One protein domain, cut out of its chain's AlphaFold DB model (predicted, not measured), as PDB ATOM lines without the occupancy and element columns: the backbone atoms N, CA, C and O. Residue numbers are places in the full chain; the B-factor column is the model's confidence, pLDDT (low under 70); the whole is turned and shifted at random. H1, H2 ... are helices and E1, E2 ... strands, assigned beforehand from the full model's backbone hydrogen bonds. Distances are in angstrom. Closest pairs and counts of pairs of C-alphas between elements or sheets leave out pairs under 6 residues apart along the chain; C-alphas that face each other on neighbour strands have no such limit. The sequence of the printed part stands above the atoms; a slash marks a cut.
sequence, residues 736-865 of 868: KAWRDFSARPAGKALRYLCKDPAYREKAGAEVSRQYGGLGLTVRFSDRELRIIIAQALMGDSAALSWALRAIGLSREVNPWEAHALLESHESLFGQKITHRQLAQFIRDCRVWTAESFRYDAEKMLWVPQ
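Overview. This is residues 736 to 865 of the 868 residues of an uncharacterized protein of Brevifollis gellanilyticus (UniProt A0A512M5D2). A small three-helix bundle, H4, H5 and H6, with H4 nearest the middle, makes the core; H2 and H3 pack on H4 at one side with H1 on H2, H7 packs on H6 and the end of H5 at the other side, and the hairpin E1 and E2 lies by the last residues of H4 and H6. The 130 printed residues hold seven named helices, H1 to H7, then strands E1 and E2, an antiparallel sheet of two. The class is mostly helix. The whole is compact, with a radius of gyration of the C-alphas of 13.8 A and spans of 39 by 29 by 26 A.

Arrangement. Start with H1, residues 736 to 743, which touches H2, residues 747 to 753, at a steep tilt of 48 degrees; the closest C-alphas are those of Ala 737 and Ala 749, 6.3 A apart. H2 forms a helical hairpin with H3, residues 757 to 772. Look next at H4, residues 782 to 793: it touches H3 residues 767 to 771 alone, closest at the C-alphas of Val 767 and Gln 791, 6.0 A. H4 and H5, residues 797 to 808, are a hairpin, closest at the C-alphas of Ala 792 and Leu 800, 4.7 A. With H6, residues 815 to 829, they form an up and down bundle, each helix running against the one before. H6 touches H4 at a shallow tilt of 9 degrees, the same way, closest at the C-alphas of Asp 782 and Ala 820, 6.7 A. H7, residues 835 to 844, touches H6 residues 818 to 822 alone, closest at the C-alphas of Leu 822 and Leu 838, 6.9 A, and touches H5 only at their ends. E1, residues 853 to 856, is antiparallel to E2, residues 861 to 864; find N 854 and O 863, 2.8 A apart, within hydrogen-bond range. In H1, H2, H4 and H5 every O i to N i+4 pair is within hydrogen-bond range; in H3 10 of 12 are, in H6 9 of 11 and in H7 4 of 6.

Along the chain. Find C-alpha 736 at (280.523, 217.048, 181.523), where H1 begins. H3 measures 23.0 A from first to last C-alpha, H6 21.5 A, and H4 and H5 16.2 A each. E2 ends at C-alpha 864, at (278.957, 237.730, 207.050).

Size, cuts and confidence. The C-alphas of Ala 758 and Glu 812, 40.6 A apart, are the two farthest apart. The printed part has no cut, and no link is long. Confidence is under 70 at residues 775 to 781, 809, 811 to 818 and 835 to 836; the mean pLDDT of the printed part is 80.1.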
ATOM      1  N   LYS A 736     279.115 216.618 181.570       72.69
ATOM      2  CA  LYS A 736     280.523 217.048 181.523       72.69
ATOM      3  C   LYS A 736     280.927 217.689 182.852       72.69
ATOM      4  O   LYS A 736     281.927 217.274 183.424       72.69
ATOM      5  N   ALA A 737     280.100 218.594 183.380       72.06
ATOM      6  CA  ALA A 737     280.311 219.215 184.686       72.06
ATOM      7  C   ALA A 737     280.467 218.170 185.801       72.06
ATOM      8  O   ALA A 737     281.325 218.328 186.660       72.06
ATOM      9  N   TRP A 738     279.696 217.077 185.757       82.12
ATOM     10  CA  TRP A 738     279.807 215.970 186.708       82.12
ATOM     11  C   TRP A 738     281.152 215.243 186.622       82.12
ATOM     12  O   TRP A 738     281.800 215.035 187.646       82.12
ATOM     13  N   ARG A 739     281.594 214.874 185.413       77.00
ATOM     14  CA  ARG A 739     282.886 214.195 185.216       77.00
ATOM     15  C   ARG A 739     284.054 215.063 185.678       77.00
ATOM     16  O   ARG A 739     284.913 214.577 186.409       77.00
ATOM     17  N   ASP A 740     284.034 216.341 185.311       72.56
ATOM     18  CA  ASP A 740     285.081 217.294 185.681       72.56
ATOM     19  C   ASP A 740     285.088 217.528 187.202       72.56
ATOM     20  O   ASP A 740     286.146 217.500 187.827       72.56
ATOM     21  N   PHE A 741     283.907 217.655 187.820       79.19
ATOM     22  CA  PHE A 741     283.753 217.806 189.269       79.19
ATOM     23  C   PHE A 741     284.247 216.585 190.056       79.19
ATOM     24  O   PHE A 741     284.903 216.746 191.082       79.19
ATOM     25  N   SER A 742     283.979 215.375 189.558       74.25
ATOM     26  CA  SER A 742     284.426 214.119 190.182       74.25
ATOM     27  C   SER A 742     285.958 214.025 190.229       74.25
ATOM     28  O   SER A 742     286.528 213.540 191.205       74.25
ATOM     29  N   ALA A 743     286.635 214.518 189.185       71.25
ATOM     30  CA  ALA A 743     288.094 214.540 189.104       71.25
ATOM     31  C   ALA A 743     288.714 215.706 189.896       71.25
ATOM     32  O   ALA A 743     289.732 215.528 190.572       71.25
ATOM     33  N   ARG A 744     288.106 216.898 189.824       73.75
ATOM     34  CA  ARG A 744     288.584 218.128 190.466       73.75
ATOM     35  C   ARG A 744     287.399 218.949 190.997       73.75
ATOM     36  O   ARG A 744     286.823 219.747 190.253       73.75
ATOM     37  N   PRO A 745     287.045 218.798 192.285       76.81
ATOM     38  CA  PRO A 745     285.950 219.551 192.883       76.81
ATOM     39  C   PRO A 745     286.204 221.054 192.773       76.81
ATOM     40  O   PRO A 745     287.323 221.513 192.974       76.81
ATOM     41  N   ALA A 746     285.186 221.838 192.430       76.94
ATOM     42  CA  ALA A 746     285.276 223.295 192.360       76.94
ATOM     43  C   ALA A 746     283.931 223.917 192.742       76.94
ATOM     44  O   ALA A 746     282.877 223.413 192.347       76.94
ATOM     45  N   GLY A 747     283.955 225.037 193.472       73.50
ATOM     46  CA  GLY A 747     282.741 225.651 194.023       73.50
ATOM     47  C   GLY A 747     281.716 226.052 192.955       73.50
ATOM     48  O   GLY A 747     280.521 225.796 193.109       73.50
ATOM     49  N   LYS A 748     282.169 226.608 191.822       74.38
ATOM     50  CA  LYS A 748     281.288 226.985 190.697       74.38
ATOM     51  C   LYS A 748     280.620 225.773 190.039       74.38
ATOM     52  O   LYS A 748     279.429 225.833 189.732       74.38
ATOM     53  N   ALA A 749     281.363 224.681 189.855       76.00
ATOM     54  CA  ALA A 749     280.835 223.441 189.289       76.00
ATOM     55  C   ALA A 749     279.828 222.776 190.241       76.00
ATOM     56  O   ALA A 749     278.756 222.376 189.795       76.00
ATOM     57  N   LEU A 750     280.114 222.761 191.549       82.31
ATOM     58  CA  LEU A 750     279.194 222.255 192.570       82.31
ATOM     59  C   LEU A 750     277.852 222.994 192.533       82.31
ATOM     60  O   LEU A 750     276.807 222.359 192.437       82.31
ATOM     61  N   ARG A 751     277.859 224.334 192.530       82.25
ATOM     62  CA  ARG A 751     276.608 225.108 192.462       82.25
ATOM     63  C   ARG A 751     275.840 224.880 191.164       82.25
ATOM     64  O   ARG A 751     274.616 224.883 191.187       82.25
ATOM     65  N   TYR A 752     276.535 224.704 190.038       80.94
ATOM     66  CA  TYR A 752     275.891 224.388 188.762       80.94
ATOM     67  C   TYR A 752     275.200 223.017 188.803       80.94
ATOM     68  O   TYR A 752     274.036 222.919 188.423       80.94
ATOM     69  N   LEU A 753     275.876 221.994 189.336       80.75
ATOM     70  CA  LEU A 753     275.325 220.647 189.517       80.75
ATOM     71  C   LEU A 753     274.149 220.630 190.503       80.75
ATOM     72  O   LEU A 753     273.135 219.996 190.237       80.75
ATOM     73  N   CYS A 754     274.238 221.387 191.599       82.81
ATOM     74  CA  CYS A 754     273.207 221.448 192.635       82.81
ATOM     75  C   CYS A 754     271.929 222.208 192.236       82.81
ATOM     76  O   CYS A 754     270.997 222.255 193.046       82.81
ATOM     77  N   LYS A 755     271.861 222.801 191.033       81.94
ATOM     78  CA  LYS A 755     270.611 223.333 190.456       81.94
ATOM     79  C   LYS A 755     269.683 222.226 189.961       81.94
ATOM     80  O   LYS A 755     268.475 222.434 189.923       81.94
ATOM     81  N   ASP A 756     270.241 221.075 189.592       84.25
ATOM     82  CA  ASP A 756     269.482 219.902 189.176       84.25
ATOM     83  C   ASP A 756     269.335 218.931 190.365       84.25
ATOM     84  O   ASP A 756     270.347 218.526 190.952       84.25
ATOM     85  N   PRO A 757     268.106 218.535 190.747       80.94
ATOM     86  CA  PRO A 757     267.883 217.639 191.880       80.94
ATOM     87  C   PRO A 757     268.627 216.299 191.780       80.94
ATOM     88  O   PRO A 757     269.136 215.815 192.789       80.94
ATOM     89  N   ALA A 758     268.747 215.720 190.579       80.50
ATOM     90  CA  ALA A 758     269.372 214.413 190.374       80.50
ATOM     91  C   ALA A 758     270.904 214.458 190.503       80.50
ATOM     92  O   ALA A 758     271.533 213.457 190.855       80.50
ATOM     93  N   TYR A 759     271.520 215.610 190.220       84.56
ATOM     94  CA  TYR A 759     272.961 215.816 190.390       84.56
ATOM     95  C   TYR A 759     273.330 216.368 191.768       84.56
ATOM     96  O   TYR A 759     274.445 216.119 192.221       84.56
ATOM     97  N   ARG A 760     272.410 217.051 192.462       85.62
ATOM     98  CA  ARG A 760     272.617 217.547 193.832       85.62
ATOM     99  C   ARG A 760     272.981 216.424 194.804       85.62
ATOM    100  O   ARG A 760     273.959 216.552 195.534       85.62
ATOM    101  N   GLU A 761     272.225 215.327 194.798       85.94
ATOM    102  CA  GLU A 761     272.469 214.190 195.698       85.94
ATOM    103  C   GLU A 761     273.806 213.501 195.386       85.94
ATOM    104  O   GLU A 761     274.615 213.261 196.284       85.94
ATOM    105  N   LYS A 762     274.094 213.281 194.096       88.88
ATOM    106  CA  LYS A 762     275.364 212.697 193.632       88.88
ATOM    107  C   LYS A 762     276.570 213.553 194.013       88.88
ATOM    108  O   LYS A 762     277.568 213.024 194.494       88.88
ATOM    109  N   ALA A 763     276.477 214.870 193.823       87.19
ATOM    110  CA  ALA A 763     277.535 215.804 194.191       87.19
ATOM    111  C   ALA A 763     277.746 215.873 195.702       87.19
ATOM    112  O   ALA A 763     278.892 215.839 196.137       87.19
ATOM    113  N   GLY A 764     276.674 215.885 196.499       88.81
ATOM    114  CA  GLY A 764     276.780 215.840 197.958       88.81
ATOM    115  C   GLY A 764     277.499 214.585 198.457       88.81
ATOM    116  O   GLY A 764     278.461 214.693 199.215       88.81
ATOM    117  N   ALA A 765     277.093 213.405 197.974       88.50
ATOM    118  CA  ALA A 765     277.717 212.135 198.351       88.50
ATOM    119  C   ALA A 765     279.209 212.080 197.979       88.50
ATOM    120  O   ALA A 765     280.035 211.640 198.778       88.50
ATOM    121  N   GLU A 766     279.568 212.567 196.791       90.81
ATOM    122  CA  GLU A 766     280.954 212.572 196.322       90.81
ATOM    123  C   GLU A 766     281.834 213.561 197.097       90.81
ATOM    124  O   GLU A 766     282.957 213.216 197.466       90.81
ATOM    125  N   VAL A 767     281.322 214.755 197.418       90.94
ATOM    126  CA  VAL A 767     282.034 215.721 198.269       90.94
ATOM    127  C   VAL A 767     282.277 215.135 199.653       90.94
ATOM    128  O   VAL A 767     283.411 215.168 200.120       90.94
ATOM    129  N   SER A 768     281.264 214.535 200.284       90.00
ATOM    130  CA  SER A 768     281.419 213.917 201.606       90.00
ATOM    131  C   SER A 768     282.385 212.729 201.589       90.00
ATOM    132  O   SER A 768     283.183 212.581 202.513       90.00
ATOM    133  N   ARG A 769     282.384 211.917 200.522       90.25
ATOM    134  CA  ARG A 769     283.344 210.817 200.334       90.25
ATOM    135  C   ARG A 769     284.780 211.327 200.210       90.25
ATOM    136  O   ARG A 769     285.669 210.791 200.864       90.25
ATOM    137  N   GLN A 770     285.012 212.345 199.377       86.31
ATOM    138  CA  GLN A 770     286.344 212.928 199.198       86.31
ATOM    139  C   GLN A 770     286.812 213.654 200.463       86.31
ATOM    140  O   GLN A 770     287.958 213.484 200.860       86.31
ATOM    141  N   TYR A 771     285.920 214.398 201.123       88.06
ATOM    142  CA  TYR A 771     286.198 215.094 202.377       88.06
ATOM    143  C   TYR A 771     286.548 214.125 203.513       88.06
ATOM    144  O   TYR A 771     287.524 214.348 204.220       88.06
ATOM    145  N   GLY A 772     285.820 213.010 203.648       80.00
ATOM    146  CA  GLY A 772     286.110 211.975 204.649       80.00
ATOM    147  C   GLY A 772     287.438 211.237 204.436       80.00
ATOM    148  O   GLY A 772     287.949 210.628 205.370       80.00
ATOM    149  N   GLY A 773     288.007 211.298 203.226       73.81
ATOM    150  CA  GLY A 773     289.330 210.755 202.907       73.81
ATOM    151  C   GLY A 773     290.487 211.732 203.131       73.81
ATOM    152  O   GLY A 773     291.639 211.344 202.938       73.81
ATOM    153  N   LEU A 774     290.213 212.988 203.502       70.00
ATOM    154  CA  LEU A 774     291.258 213.982 203.738       70.00
ATOM    155  C   LEU A 774     291.916 213.789 205.106       70.00
ATOM    156  O   LEU A 774     291.248 213.701 206.137       70.00
ATOM    157  N   GLY A 775     293.248 213.814 205.122       61.59
ATOM    158  CA  GLY A 775     294.007 213.989 206.355       61.59
ATOM    159  C   GLY A 775     293.801 215.394 206.927       61.59
ATOM    160  O   GLY A 775     293.703 216.373 206.187       61.59
ATOM    161  N   LEU A 776     293.755 215.514 208.256       56.25
ATOM    162  CA  LEU A 776     293.669 216.805 208.944       56.25
ATOM    163  C   LEU A 776     295.015 217.546 208.871       56.25
ATOM    164  O   LEU A 776     295.815 217.508 209.805       56.25
ATOM    165  N   THR A 777     295.276 218.210 207.748       51.53
ATOM    166  CA  THR A 777     296.461 219.048 207.514       51.53
ATOM    167  C   THR A 777     296.095 220.534 207.565       51.53
ATOM    168  O   THR A 777     294.949 220.909 207.821       51.53
ATOM    169  N   VAL A 778     297.089 221.414 207.418       45.91
ATOM    170  CA  VAL A 778     296.885 222.877 207.451       45.91
ATOM    171  C   VAL A 778     297.464 223.591 206.229       45.91
ATOM    172  O   VAL A 778     297.098 224.729 205.946       45.91
ATOM    173  N   ARG A 779     298.333 222.904 205.480       53.28
ATOM    174  CA  ARG A 779     298.690 223.244 204.106       53.28
ATOM    175  C   ARG A 779     298.014 222.232 203.200       53.28
ATOM    176  O   ARG A 779     298.224 221.033 203.362       53.28
ATOM    177  N   PHE A 780     297.220 222.743 202.278       64.56
ATOM    178  CA  PHE A 780     296.490 221.951 201.308       64.56
ATOM    179  C   PHE A 780     297.128 222.122 199.950       64.56
ATOM    180  O   PHE A 780     297.492 223.235 199.565       64.56
ATOM    181  N   SER A 781     297.183 221.040 199.189       69.62
ATOM    182  CA  SER A 781     297.167 221.182 197.741       69.62
ATOM    183  C   SER A 781     295.907 221.953 197.316       69.62
ATOM    184  O   SER A 781     294.870 221.905 197.984       69.62
ATOM    185  N   ASP A 782     295.961 222.629 196.167       70.94
ATOM    186  CA  ASP A 782     294.789 223.299 195.577       70.94
ATOM    187  C   ASP A 782     293.567 222.361 195.512       70.94
ATOM    188  O   ASP A 782     292.436 222.770 195.766       70.94
ATOM    189  N   ARG A 783     293.795 221.065 195.264       79.81
ATOM    190  CA  ARG A 783     292.743 220.046 195.241       79.81
ATOM    191  C   ARG A 783     292.076 219.844 196.603       79.81
ATOM    192  O   ARG A 783     290.850 219.804 196.669       79.81
ATOM    193  N   GLU A 784     292.848 219.699 197.673       81.06
ATOM    194  CA  GLU A 784     292.299 219.444 199.010       81.06
ATOM    195  C   GLU A 784     291.563 220.674 199.551       81.06
ATOM    196  O   GLU A 784     290.460 220.540 200.079       81.06
ATOM    197  N   LEU A 785     292.097 221.882 199.327       84.44
ATOM    198  CA  LEU A 785     291.413 223.124 199.699       84.44
ATOM    199  C   LEU A 785     290.062 223.235 198.981       84.44
ATOM    200  O   LEU A 785     289.055 223.577 199.601       84.44
ATOM    201  N   ARG A 786     290.010 222.885 197.693       87.06
ATOM    202  CA  ARG A 786     288.757 222.851 196.927       87.06
ATOM    203  C   ARG A 786     287.750 221.836 197.470       87.06
ATOM    204  O   ARG A 786     286.560 222.141 197.463       87.06
ATOM    205  N   ILE A 787     288.190 220.668 197.944       87.25
ATOM    206  CA  ILE A 787     287.311 219.669 198.581       87.25
ATOM    207  C   ILE A 787     286.731 220.226 199.886       87.25
ATOM    208  O   ILE A 787     285.524 220.142 200.104       87.25
ATOM    209  N   ILE A 788     287.561 220.854 200.725       88.94
ATOM    210  CA  ILE A 788     287.115 221.467 201.986       88.94
ATOM    211  C   ILE A 788     286.121 222.597 201.709       88.94
ATOM    212  O   ILE A 788     285.077 222.674 202.353       88.94
ATOM    213  N   ILE A 789     286.394 223.442 200.713       91.31
ATOM    214  CA  ILE A 789     285.473 224.504 200.289       91.31
ATOM    215  C   ILE A 789     284.176 223.915 199.739       91.31
ATOM    216  O   ILE A 789     283.105 224.419 200.059       91.31
ATOM    217  N   ALA A 790     284.238 222.849 198.941       91.31
ATOM    218  CA  ALA A 790     283.050 222.169 198.437       91.31
ATOM    219  C   ALA A 790     282.184 221.631 199.588       91.31
ATOM    220  O   ALA A 790     280.972 221.835 199.572       91.31
ATOM    221  N   GLN A 791     282.794 221.032 200.614       93.81
ATOM    222  CA  GLN A 791     282.088 220.576 201.814       93.81
ATOM    223  C   GLN A 791     281.504 221.760 202.605       93.81
ATOM    224  O   GLN A 791     280.338 221.726 202.994       93.81
ATOM    225  N   ALA A 792     282.252 222.855 202.763       93.56
ATOM    226  CA  ALA A 792     281.746 224.079 203.386       93.56
ATOM    227  C   ALA A 792     280.535 224.648 202.626       93.56
ATOM    228  O   ALA A 792     279.576 225.118 203.235       93.56
ATOM    229  N   LEU A 793     280.532 224.576 201.292       92.94
ATOM    230  CA  LEU A 793     279.413 225.024 200.461       92.94
ATOM    231  C   LEU A 793     278.156 224.170 200.608       92.94
ATOM    232  O   LEU A 793     277.081 224.661 200.273       92.94
ATOM    233  N   MET A 794     278.268 222.947 201.129       91.75
ATOM    234  CA  MET A 794     277.128 222.098 201.495       91.75
ATOM    235  C   MET A 794     276.524 222.462 202.864       91.75
ATOM    236  O   MET A 794     275.574 221.814 203.296       91.75
ATOM    237  N   GLY A 795     277.040 223.499 203.536       91.69
ATOM    238  CA  GLY A 795     276.530 223.991 204.821       91.69
ATOM    239  C   GLY A 795     277.271 223.454 206.046       91.69
ATOM    240  O   GLY A 795     276.825 223.669 207.170       91.69
ATOM    241  N   ASP A 796     278.405 222.777 205.856       93.69
ATOM    242  CA  ASP A 796     279.222 222.246 206.948       93.69
ATOM    243  C   ASP A 796     280.081 223.350 207.594       93.69
ATOM    244  O   ASP A 796     281.040 223.866 207.006       93.69
ATOM    245  N   SER A 797     279.736 223.720 208.830       91.25
ATOM    246  CA  SER A 797     280.425 224.766 209.594       91.25
ATOM    247  C   SER A 797     281.831 224.362 210.054       91.25
ATOM    248  O   SER A 797     282.700 225.230 210.211       91.25
ATOM    249  N   ALA A 798     282.103 223.064 210.235       86.75
ATOM    250  CA  ALA A 798     283.435 222.570 210.569       86.75
ATOM    251  C   ALA A 798     284.362 222.677 209.353       86.75
ATOM    252  O   ALA A 798     285.487 223.166 209.480       86.75
ATOM    253  N   ALA A 799     283.863 222.328 208.164       90.81
ATOM    254  CA  ALA A 799     284.591 222.514 206.911       90.81
ATOM    255  C   ALA A 799     284.843 223.999 206.597       90.81
ATOM    256  O   ALA A 799     285.957 224.350 206.207       90.81
ATOM    257  N   LEU A 800     283.871 224.892 206.842       93.38
ATOM    258  CA  LEU A 800     284.099 226.338 206.715       93.38
ATOM    259  C   LEU A 800     285.204 226.810 207.667       93.38
ATOM    260  O   LEU A 800     286.129 227.501 207.248       93.38
ATOM    261  N   SER A 801     285.129 226.420 208.940       87.06
ATOM    262  CA  SER A 801     286.151 226.776 209.932       87.06
ATOM    263  C   SER A 801     287.536 226.274 209.522       87.06
ATOM    264  O   SER A 801     288.537 226.957 209.743       87.06
ATOM    265  N   TRP A 802     287.600 225.097 208.903       87.12
ATOM    266  CA  TRP A 802     288.836 224.521 208.398       87.12
ATOM    267  C   TRP A 802     289.394 225.310 207.207       87.12
ATOM    268  O   TRP A 802     290.571 225.673 207.227       87.12
ATOM    269  N   ALA A 803     288.551 225.665 206.232       88.06
ATOM    270  CA  ALA A 803     288.931 226.491 205.085       88.06
ATOM    271  C   ALA A 803     289.422 227.886 205.503       88.06
ATOM    272  O   ALA A 803     290.464 228.335 205.031       88.06
ATOM    273  N   LEU A 804     288.719 228.565 206.417       88.19
ATOM    274  CA  LEU A 804     289.120 229.890 206.911       88.19
ATOM    275  C   LEU A 804     290.500 229.844 207.576       88.19
ATOM    276  O   LEU A 804     291.365 230.660 207.272       88.19
ATOM    277  N   ARG A 805     290.748 228.833 208.418       80.31
ATOM    278  CA  ARG A 805     292.063 228.635 209.048       80.31
ATOM    279  C   ARG A 805     293.150 228.353 208.017       80.31
ATOM    280  O   ARG A 805     294.224 228.934 208.114       80.31
ATOM    281  N   ALA A 806     292.863 227.503 207.032       79.38
ATOM    282  CA  ALA A 806     293.779 227.191 205.941       79.38
ATOM    283  C   ALA A 806     294.216 228.453 205.185       79.38
ATOM    284  O   ALA A 806     295.406 228.725 205.046       79.38
ATOM    285  N   ILE A 807     293.238 229.259 204.766       84.88
ATOM    286  CA  ILE A 807     293.449 230.507 204.028       84.88
ATOM    287  C   ILE A 807     294.177 231.537 204.900       84.88
ATOM    288  O   ILE A 807     295.106 232.196 204.438       84.88
ATOM    289  N   GLY A 808     293.807 231.657 206.179       76.44
ATOM    290  CA  GLY A 808     294.434 232.591 207.118       76.44
ATOM    291  C   GLY A 808     295.918 232.307 207.391       76.44
ATOM    292  O   GLY A 808     296.653 233.212 207.805       76.44
ATOM    293  N   LEU A 809     296.370 231.073 207.139       65.81
ATOM    294  CA  LEU A 809     297.749 230.617 207.327       65.81
ATOM    295  C   LEU A 809     298.646 230.797 206.097       65.81
ATOM    296  O   LEU A 809     299.866 230.655 206.229       65.81
ATOM    297  N   SER A 810     298.091 231.168 204.941       70.56
ATOM    298  CA  SER A 810     298.878 231.581 203.777       70.56
ATOM    299  C   SER A 810     299.709 232.825 204.124       70.56
ATOM    300  O   SER A 810     299.201 233.827 204.638       70.56
ATOM    301  N   ARG A 811     301.030 232.733 203.922       48.59
ATOM    302  CA  ARG A 811     302.012 233.737 204.378       48.59
ATOM    303  C   ARG A 811     302.345 234.787 203.328       48.59
ATOM    304  O   ARG A 811     302.589 235.931 203.692       48.59
ATOM    305  N   GLU A 812     302.309 234.404 202.060       51.97
ATOM    306  CA  GLU A 812     302.590 235.260 200.917       51.97
ATOM    307  C   GLU A 812     301.541 235.003 199.842       51.97
ATOM    308  O   GLU A 812     301.077 233.877 199.663       51.97
ATOM    309  N   VAL A 813     301.165 236.051 199.112       50.72
ATOM    310  CA  VAL A 813     300.422 235.902 197.862       50.72
ATOM    311  C   VAL A 813     301.438 235.438 196.818       50.72
ATOM    312  O   VAL A 813     301.863 236.220 195.973       50.72
ATOM    313  N   ASN A 814     301.889 234.183 196.903       50.12
ATOM    314  CA  ASN A 814     302.613 233.587 195.787       50.12
ATOM    315  C   ASN A 814     301.667 233.662 194.570       50.12
ATOM    316  O   ASN A 814     300.509 233.248 194.708       50.12
ATOM    317  N   PRO A 815     302.093 234.201 193.407       49.78
ATOM    318  CA  PRO A 815     301.237 234.341 192.228       49.78
ATOM    319  C   PRO A 815     300.443 233.073 191.882       49.78
ATOM    320  O   PRO A 815     299.283 233.167 191.480       49.78
ATOM    321  N   TRP A 816     301.037 231.900 192.120       48.34
ATOM    322  CA  TRP A 816     300.433 230.592 191.870       48.34
ATOM    323  C   TRP A 816     299.298 230.231 192.848       48.34
ATOM    324  O   TRP A 816     298.280 229.683 192.430       48.34
ATOM    325  N   GLU A 817     299.417 230.572 194.136       63.16
ATOM    326  CA  GLU A 817     298.386 230.309 195.162       63.16
ATOM    327  C   GLU A 817     297.296 231.388 195.184       63.16
ATOM    328  O   GLU A 817     296.143 231.135 195.542       63.16
ATOM    329  N   ALA A 818     297.649 232.599 194.757       68.31
ATOM    330  CA  ALA A 818     296.768 233.752 194.746       68.31
ATOM    331  C   ALA A 818     295.463 233.482 193.991       68.31
ATOM    332  O   ALA A 818     294.385 233.799 194.488       68.31
ATOM    333  N   HIS A 819     295.548 232.855 192.816       70.19
ATOM    334  CA  HIS A 819     294.377 232.558 191.997       70.19
ATOM    335  C   HIS A 819     293.401 231.609 192.708       70.19
ATOM    336  O   HIS A 819     292.197 231.865 192.732       70.19
ATOM    337  N   ALA A 820     293.924 230.564 193.356       74.62
ATOM    338  CA  ALA A 820     293.121 229.605 194.106       74.62
ATOM    339  C   ALA A 820     292.412 230.266 195.297       74.62
ATOM    340  O   ALA A 820     291.230 230.015 195.530       74.62
ATOM    341  N   LEU A 821     293.087 231.163 196.023       82.06
ATOM    342  CA  LEU A 821     292.493 231.887 197.153       82.06
ATOM    343  C   LEU A 821     291.429 232.906 196.716       82.06
ATOM    344  O   LEU A 821     290.401 233.051 197.380       82.06
ATOM    345  N   LEU A 822     291.634 233.581 195.582       81.62
ATOM    346  CA  LEU A 822     290.633 234.466 194.979       81.62
ATOM    347  C   LEU A 822     289.384 233.684 194.551       81.62
ATOM    348  O   LEU A 822     288.260 234.100 194.840       81.62
ATOM    349  N   GLU A 823     289.576 232.530 193.907       81.75
ATOM    350  CA  GLU A 823     288.488 231.625 193.523       81.75
ATOM    351  C   GLU A 823     287.765 231.069 194.757       81.75
ATOM    352  O   GLU A 823     286.538 230.949 194.759       81.75
ATOM    353  N   SER A 824     288.509 230.783 195.827       85.62
ATOM    354  CA  SER A 824     287.983 230.325 197.114       85.62
ATOM    355  C   SER A 824     287.100 231.381 197.775       85.62
ATOM    356  O   SER A 824     285.988 231.067 198.197       85.62
ATOM    357  N   HIS A 825     287.540 232.642 197.796       90.12
ATOM    358  CA  HIS A 825     286.741 233.763 198.291       90.12
ATOM    359  C   HIS A 825     285.433 233.919 197.502       90.12
ATOM    360  O   HIS A 825     284.347 233.980 198.080       90.12
ATOM    361  N   GLU A 826     285.518 233.940 196.167       87.06
ATOM    362  CA  GLU A 826     284.340 234.023 195.295       87.06
ATOM    363  C   GLU A 826     283.402 232.824 195.512       87.06
ATOM    364  O   GLU A 826     282.174 232.962 195.527       87.06
ATOM    365  N   SER A 827     283.976 231.642 195.736       85.56
ATOM    366  CA  SER A 827     283.230 230.416 195.994       85.56
ATOM    367  C   SER A 827     282.554 230.407 197.361       85.56
ATOM    368  O   SER A 827     281.452 229.892 197.444       85.56
ATOM    369  N   LEU A 828     283.130 230.973 198.417       88.31
ATOM    370  CA  LEU A 828     282.514 230.965 199.751       88.31
ATOM    371  C   LEU A 828     281.508 232.106 199.949       88.31
ATOM    372  O   LEU A 828     280.431 231.880 200.502       88.31
ATOM    373  N   PHE A 829     281.832 233.306 199.457       89.19
ATOM    374  CA  PHE A 829     281.095 234.540 199.772       89.19
ATOM    375  C   PHE A 829     280.376 235.159 198.568       89.19
ATOM    376  O   PHE A 829     279.615 236.113 198.714       89.19
ATOM    377  N   GLY A 830     280.603 234.645 197.354       82.19
ATOM    378  CA  GLY A 830     279.950 235.142 196.138       82.19
ATOM    379  C   GLY A 830     280.456 236.506 195.664       82.19
ATOM    380  O   GLY A 830     279.859 237.097 194.767       82.19
ATOM    381  N   GLN A 831     281.547 237.010 196.246       83.38
ATOM    382  CA  GLN A 831     282.150 238.298 195.913       83.38
ATOM    383  C   GLN A 831     283.558 238.096 195.354       83.38
ATOM    384  O   GLN A 831     284.328 237.291 195.872       83.38
ATOM    385  N   LYS A 832     283.917 238.838 194.304       82.19
ATOM    386  CA  LYS A 832     285.296 238.870 193.805       82.19
ATOM    387  C   LYS A 832     286.090 239.916 194.569       82.19
ATOM    388  O   LYS A 832     285.648 241.055 194.690       82.19
ATOM    389  N   ILE A 833     287.276 239.535 195.019       79.19
ATOM    390  CA  ILE A 833     288.258 240.452 195.597       79.19
ATOM    391  C   ILE A 833     289.438 240.600 194.637       79.19
ATOM    392  O   ILE A 833     289.689 239.745 193.790       79.19
ATOM    393  N   THR A 834     290.144 241.719 194.723       77.50
ATOM    394  CA  THR A 834     291.377 241.964 193.962       77.50
ATOM    395  C   THR A 834     292.586 241.347 194.668       77.50
ATOM    396  O   THR A 834     292.550 241.126 195.875       77.50
ATOM    397  N   HIS A 835     293.713 241.163 193.968       65.94
ATOM    398  CA  HIS A 835     294.982 240.776 194.613       65.94
ATOM    399  C   HIS A 835     295.386 241.726 195.757       65.94
ATOM    400  O   HIS A 835     295.926 241.284 196.766       65.94
ATOM    401  N   ARG A 836     295.062 243.026 195.652       67.50
ATOM    402  CA  ARG A 836     295.299 244.007 196.730       67.50
ATOM    403  C   ARG A 836     294.445 243.737 197.971       67.50
ATOM    404  O   ARG A 836     294.885 243.985 199.086       67.50
ATOM    405  N   GLN A 837     293.230 243.233 197.773       79.94
ATOM    406  CA  GLN A 837     292.305 242.866 198.846       79.94
ATOM    407  C   GLN A 837     292.555 241.450 199.374       79.94
ATOM    408  O   GLN A 837     292.134 241.150 200.483       79.94
ATOM    409  N   LEU A 838     293.271 240.597 198.635       80.00
ATOM    410  CA  LEU A 838     293.589 239.230 199.051       80.00
ATOM    411  C   LEU A 838     294.390 239.193 200.355       80.00
ATOM    412  O   LEU A 838     294.078 238.405 201.240       80.00
ATOM    413  N   ALA A 839     295.363 240.091 200.521       75.75
ATOM    414  CA  ALA A 839     296.092 240.212 201.783       75.75
ATOM    415  C   ALA A 839     295.162 240.581 202.952       75.75
ATOM    416  O   ALA A 839     295.348 240.093 204.065       75.75
ATOM    417  N   GLN A 840     294.146 241.417 202.703       80.88
ATOM    418  CA  GLN A 840     293.137 241.740 203.708       80.88
ATOM    419  C   GLN A 840     292.244 240.537 203.998       80.88
ATOM    420  O   GLN A 840     292.096 240.189 205.157       80.88
ATOM    421  N   PHE A 841     291.766 239.835 202.974       85.94
ATOM    422  CA  PHE A 841     290.976 238.618 203.141       85.94
ATOM    423  C   PHE A 841     291.718 237.532 203.935       85.94
ATOM    424  O   PHE A 841     291.148 236.934 204.844       85.94
ATOM    425  N   ILE A 842     293.005 237.308 203.648       80.94
ATOM    426  CA  ILE A 842     293.855 236.391 204.421       80.94
ATOM    427  C   ILE A 842     293.940 236.851 205.881       80.94
ATOM    428  O   ILE A 842     293.856 236.026 206.786       80.94
ATOM    429  N   ARG A 843     294.087 238.161 206.138       77.31
ATOM    430  CA  ARG A 843     294.079 238.709 207.505       77.31
ATOM    431  C   ARG A 843     292.732 238.515 208.192       77.31
ATOM    432  O   ARG A 843     292.721 238.093 209.344       77.31
ATOM    433  N   ASP A 844     291.635 238.764 207.494       82.38
ATOM    434  CA  ASP A 844     290.281 238.627 208.022       82.38
ATOM    435  C   ASP A 844     289.988 237.162 208.381       82.38
ATOM    436  O   ASP A 844     289.518 236.875 209.480       82.38
ATOM    437  N   CYS A 845     290.416 236.214 207.538       84.12
ATOM    438  CA  CYS A 845     290.334 234.771 207.794       84.12
ATOM    439  C   CYS A 845     291.046 234.305 209.074       84.12
ATOM    440  O   CYS A 845     290.741 233.225 209.575       84.12
ATOM    441  N   ARG A 846     291.992 235.083 209.617       79.69
ATOM    442  CA  ARG A 846     292.664 234.754 210.890       79.69
ATOM    443  C   ARG A 846     291.782 235.012 212.104       79.69
ATOM    444  O   ARG A 846     292.031 234.437 213.159       79.69
ATOM    445  N   VAL A 847     290.806 235.902 211.962       78.31
ATOM    446  CA  VAL A 847     289.889 236.305 213.034       78.31
ATOM    447  C   VAL A 847     288.515 235.677 212.821       78.31
ATOM    448  O   VAL A 847     287.824 235.341 213.778       78.31
ATOM    449  N   TRP A 848     288.134 235.472 211.563       87.69
ATOM    450  CA  TRP A 848     286.874 234.859 211.189       87.69
ATOM    451  C   TRP A 848     286.778 233.394 211.621       87.69
ATOM    452  O   TRP A 848     287.681 232.581 211.420       87.69
ATOM    453  N   THR A 849     285.618 233.048 212.163       85.56
ATOM    454  CA  THR A 849     285.204 231.672 212.446       85.56
ATOM    455  C   THR A 849     283.922 231.375 211.674       85.56
ATOM    456  O   THR A 849     283.320 232.285 211.107       85.56
ATOM    457  N   ALA A 850     283.463 230.120 211.639       87.69
ATOM    458  CA  ALA A 850     282.171 229.827 211.014       87.69
ATOM    459  C   ALA A 850     280.999 230.579 211.674       87.69
ATOM    460  O   ALA A 850     280.030 230.899 210.993       87.69
ATOM    461  N   GLU A 851     281.108 230.921 212.964       86.94
ATOM    462  CA  GLU A 851     280.102 231.703 213.700       86.94
ATOM    463  C   GLU A 851     280.003 233.151 213.204       86.94
ATOM    464  O   GLU A 851     278.947 233.770 213.309       86.94
ATOM    465  N   SER A 852     281.064 233.674 212.577       85.50
ATOM    466  CA  SER A 852     281.067 234.995 211.941       85.50
ATOM    467  C   SER A 852     280.159 235.069 210.701       85.50
ATOM    468  O   SER A 852     279.978 236.148 210.132       85.50
ATOM    469  N   PHE A 853     279.577 233.946 210.263       93.00
ATOM    470  CA  PHE A 853     278.770 233.854 209.050       93.00
ATOM    471  C   PHE A 853     277.424 233.168 209.290       93.00
ATOM    472  O   PHE A 853     277.225 232.380 210.210       93.00
ATOM    473  N   ARG A 854     276.464 233.464 208.415       93.00
ATOM    474  CA  ARG A 854     275.194 232.753 208.268       93.00
ATOM    475  C   ARG A 854     275.185 232.039 206.921       93.00
ATOM    476  O   ARG A 854     275.431 232.673 205.898       93.00
ATOM    477  N   TYR A 855     274.862 230.750 206.911       95.31
ATOM    478  CA  TYR A 855     274.728 229.985 205.671       95.31
ATOM    479  C   TYR A 855     273.395 230.286 204.961       95.31
ATOM    480  O   TYR A 855     272.332 230.254 205.579       95.31
ATOM    481  N   ASP A 856     273.455 230.579 203.663       91.56
ATOM    482  CA  ASP A 856     272.319 230.709 202.745       91.56
ATOM    483  C   ASP A 856     272.242 229.436 201.888       91.56
ATOM    484  O   ASP A 856     273.035 229.245 200.962       91.56
ATOM    485  N   ALA A 857     271.297 228.553 202.221       86.88
ATOM    486  CA  ALA A 857     271.142 227.251 201.575       86.88
ATOM    487  C   ALA A 857     270.630 227.336 200.127       86.88
ATOM    488  O   ALA A 857     270.907 226.444 199.327       86.88
ATOM    489  N   GLU A 858     269.902 228.398 199.767       82.44
ATOM    490  CA  GLU A 858     269.394 228.580 198.404       82.44
ATOM    491  C   GLU A 858     270.531 228.982 197.460       82.44
ATOM    492  O   GLU A 858     270.650 228.466 196.346       82.44
ATOM    493  N   LYS A 859     271.416 229.870 197.927       84.06
ATOM    494  CA  LYS A 859     272.560 230.360 197.143       84.06
ATOM    495  C   LYS A 859     273.829 229.532 197.322       84.06
ATOM    496  O   LYS A 859     274.769 229.724 196.546       84.06
ATOM    497  N   MET A 860     273.852 228.634 198.309       89.00
ATOM    498  CA  MET A 860     275.032 227.892 198.763       89.00
ATOM    499  C   MET A 860     276.203 228.840 199.048       89.00
ATOM    500  O   MET A 860     277.268 228.741 198.439       89.00
ATOM    501  N   LEU A 861     275.968 229.823 199.917       91.00
ATOM    502  CA  LEU A 861     276.920 230.878 200.263       91.00
ATOM    503  C   LEU A 861     276.962 231.100 201.770       91.00
ATOM    504  O   LEU A 861     275.959 230.939 202.459       91.00
ATOM    505  N   TRP A 862     278.106 231.557 202.262       92.19
ATOM    506  CA  TRP A 862     278.242 232.053 203.624       92.19
ATOM    507  C   TRP A 862     278.192 233.578 203.602       92.19
ATOM    508  O   TRP A 862     278.919 234.224 202.853       92.19
ATOM    509  N   VAL A 863     277.290 234.166 204.384       91.38
ATOM    510  CA  VAL A 863     277.065 235.615 204.434       91.38
ATOM    511  C   VAL A 863     277.588 236.142 205.769       91.38
ATOM    512  O   VAL A 863     277.173 235.608 206.797       91.38
ATOM    513  N   PRO A 864     278.470 237.159 205.797       85.25
ATOM    514  CA  PRO A 864     278.957 237.730 207.050       85.25
ATOM    515  C   PRO A 864     277.792 238.209 207.921       85.25
ATOM    516  O   PRO A 864     276.870 238.861 207.420       85.25
ATOM    517  N   GLN A 865     277.815 237.896 209.215       83.25
ATOM    518  CA  GLN A 865     276.865 238.478 210.158       83.25
ATOM    519  C   GLN A 865     277.281 239.931 210.424       83.25
ATOM    520  O   GLN A 865     278.416 240.200 210.806       83.25
TER     521      GLN A 865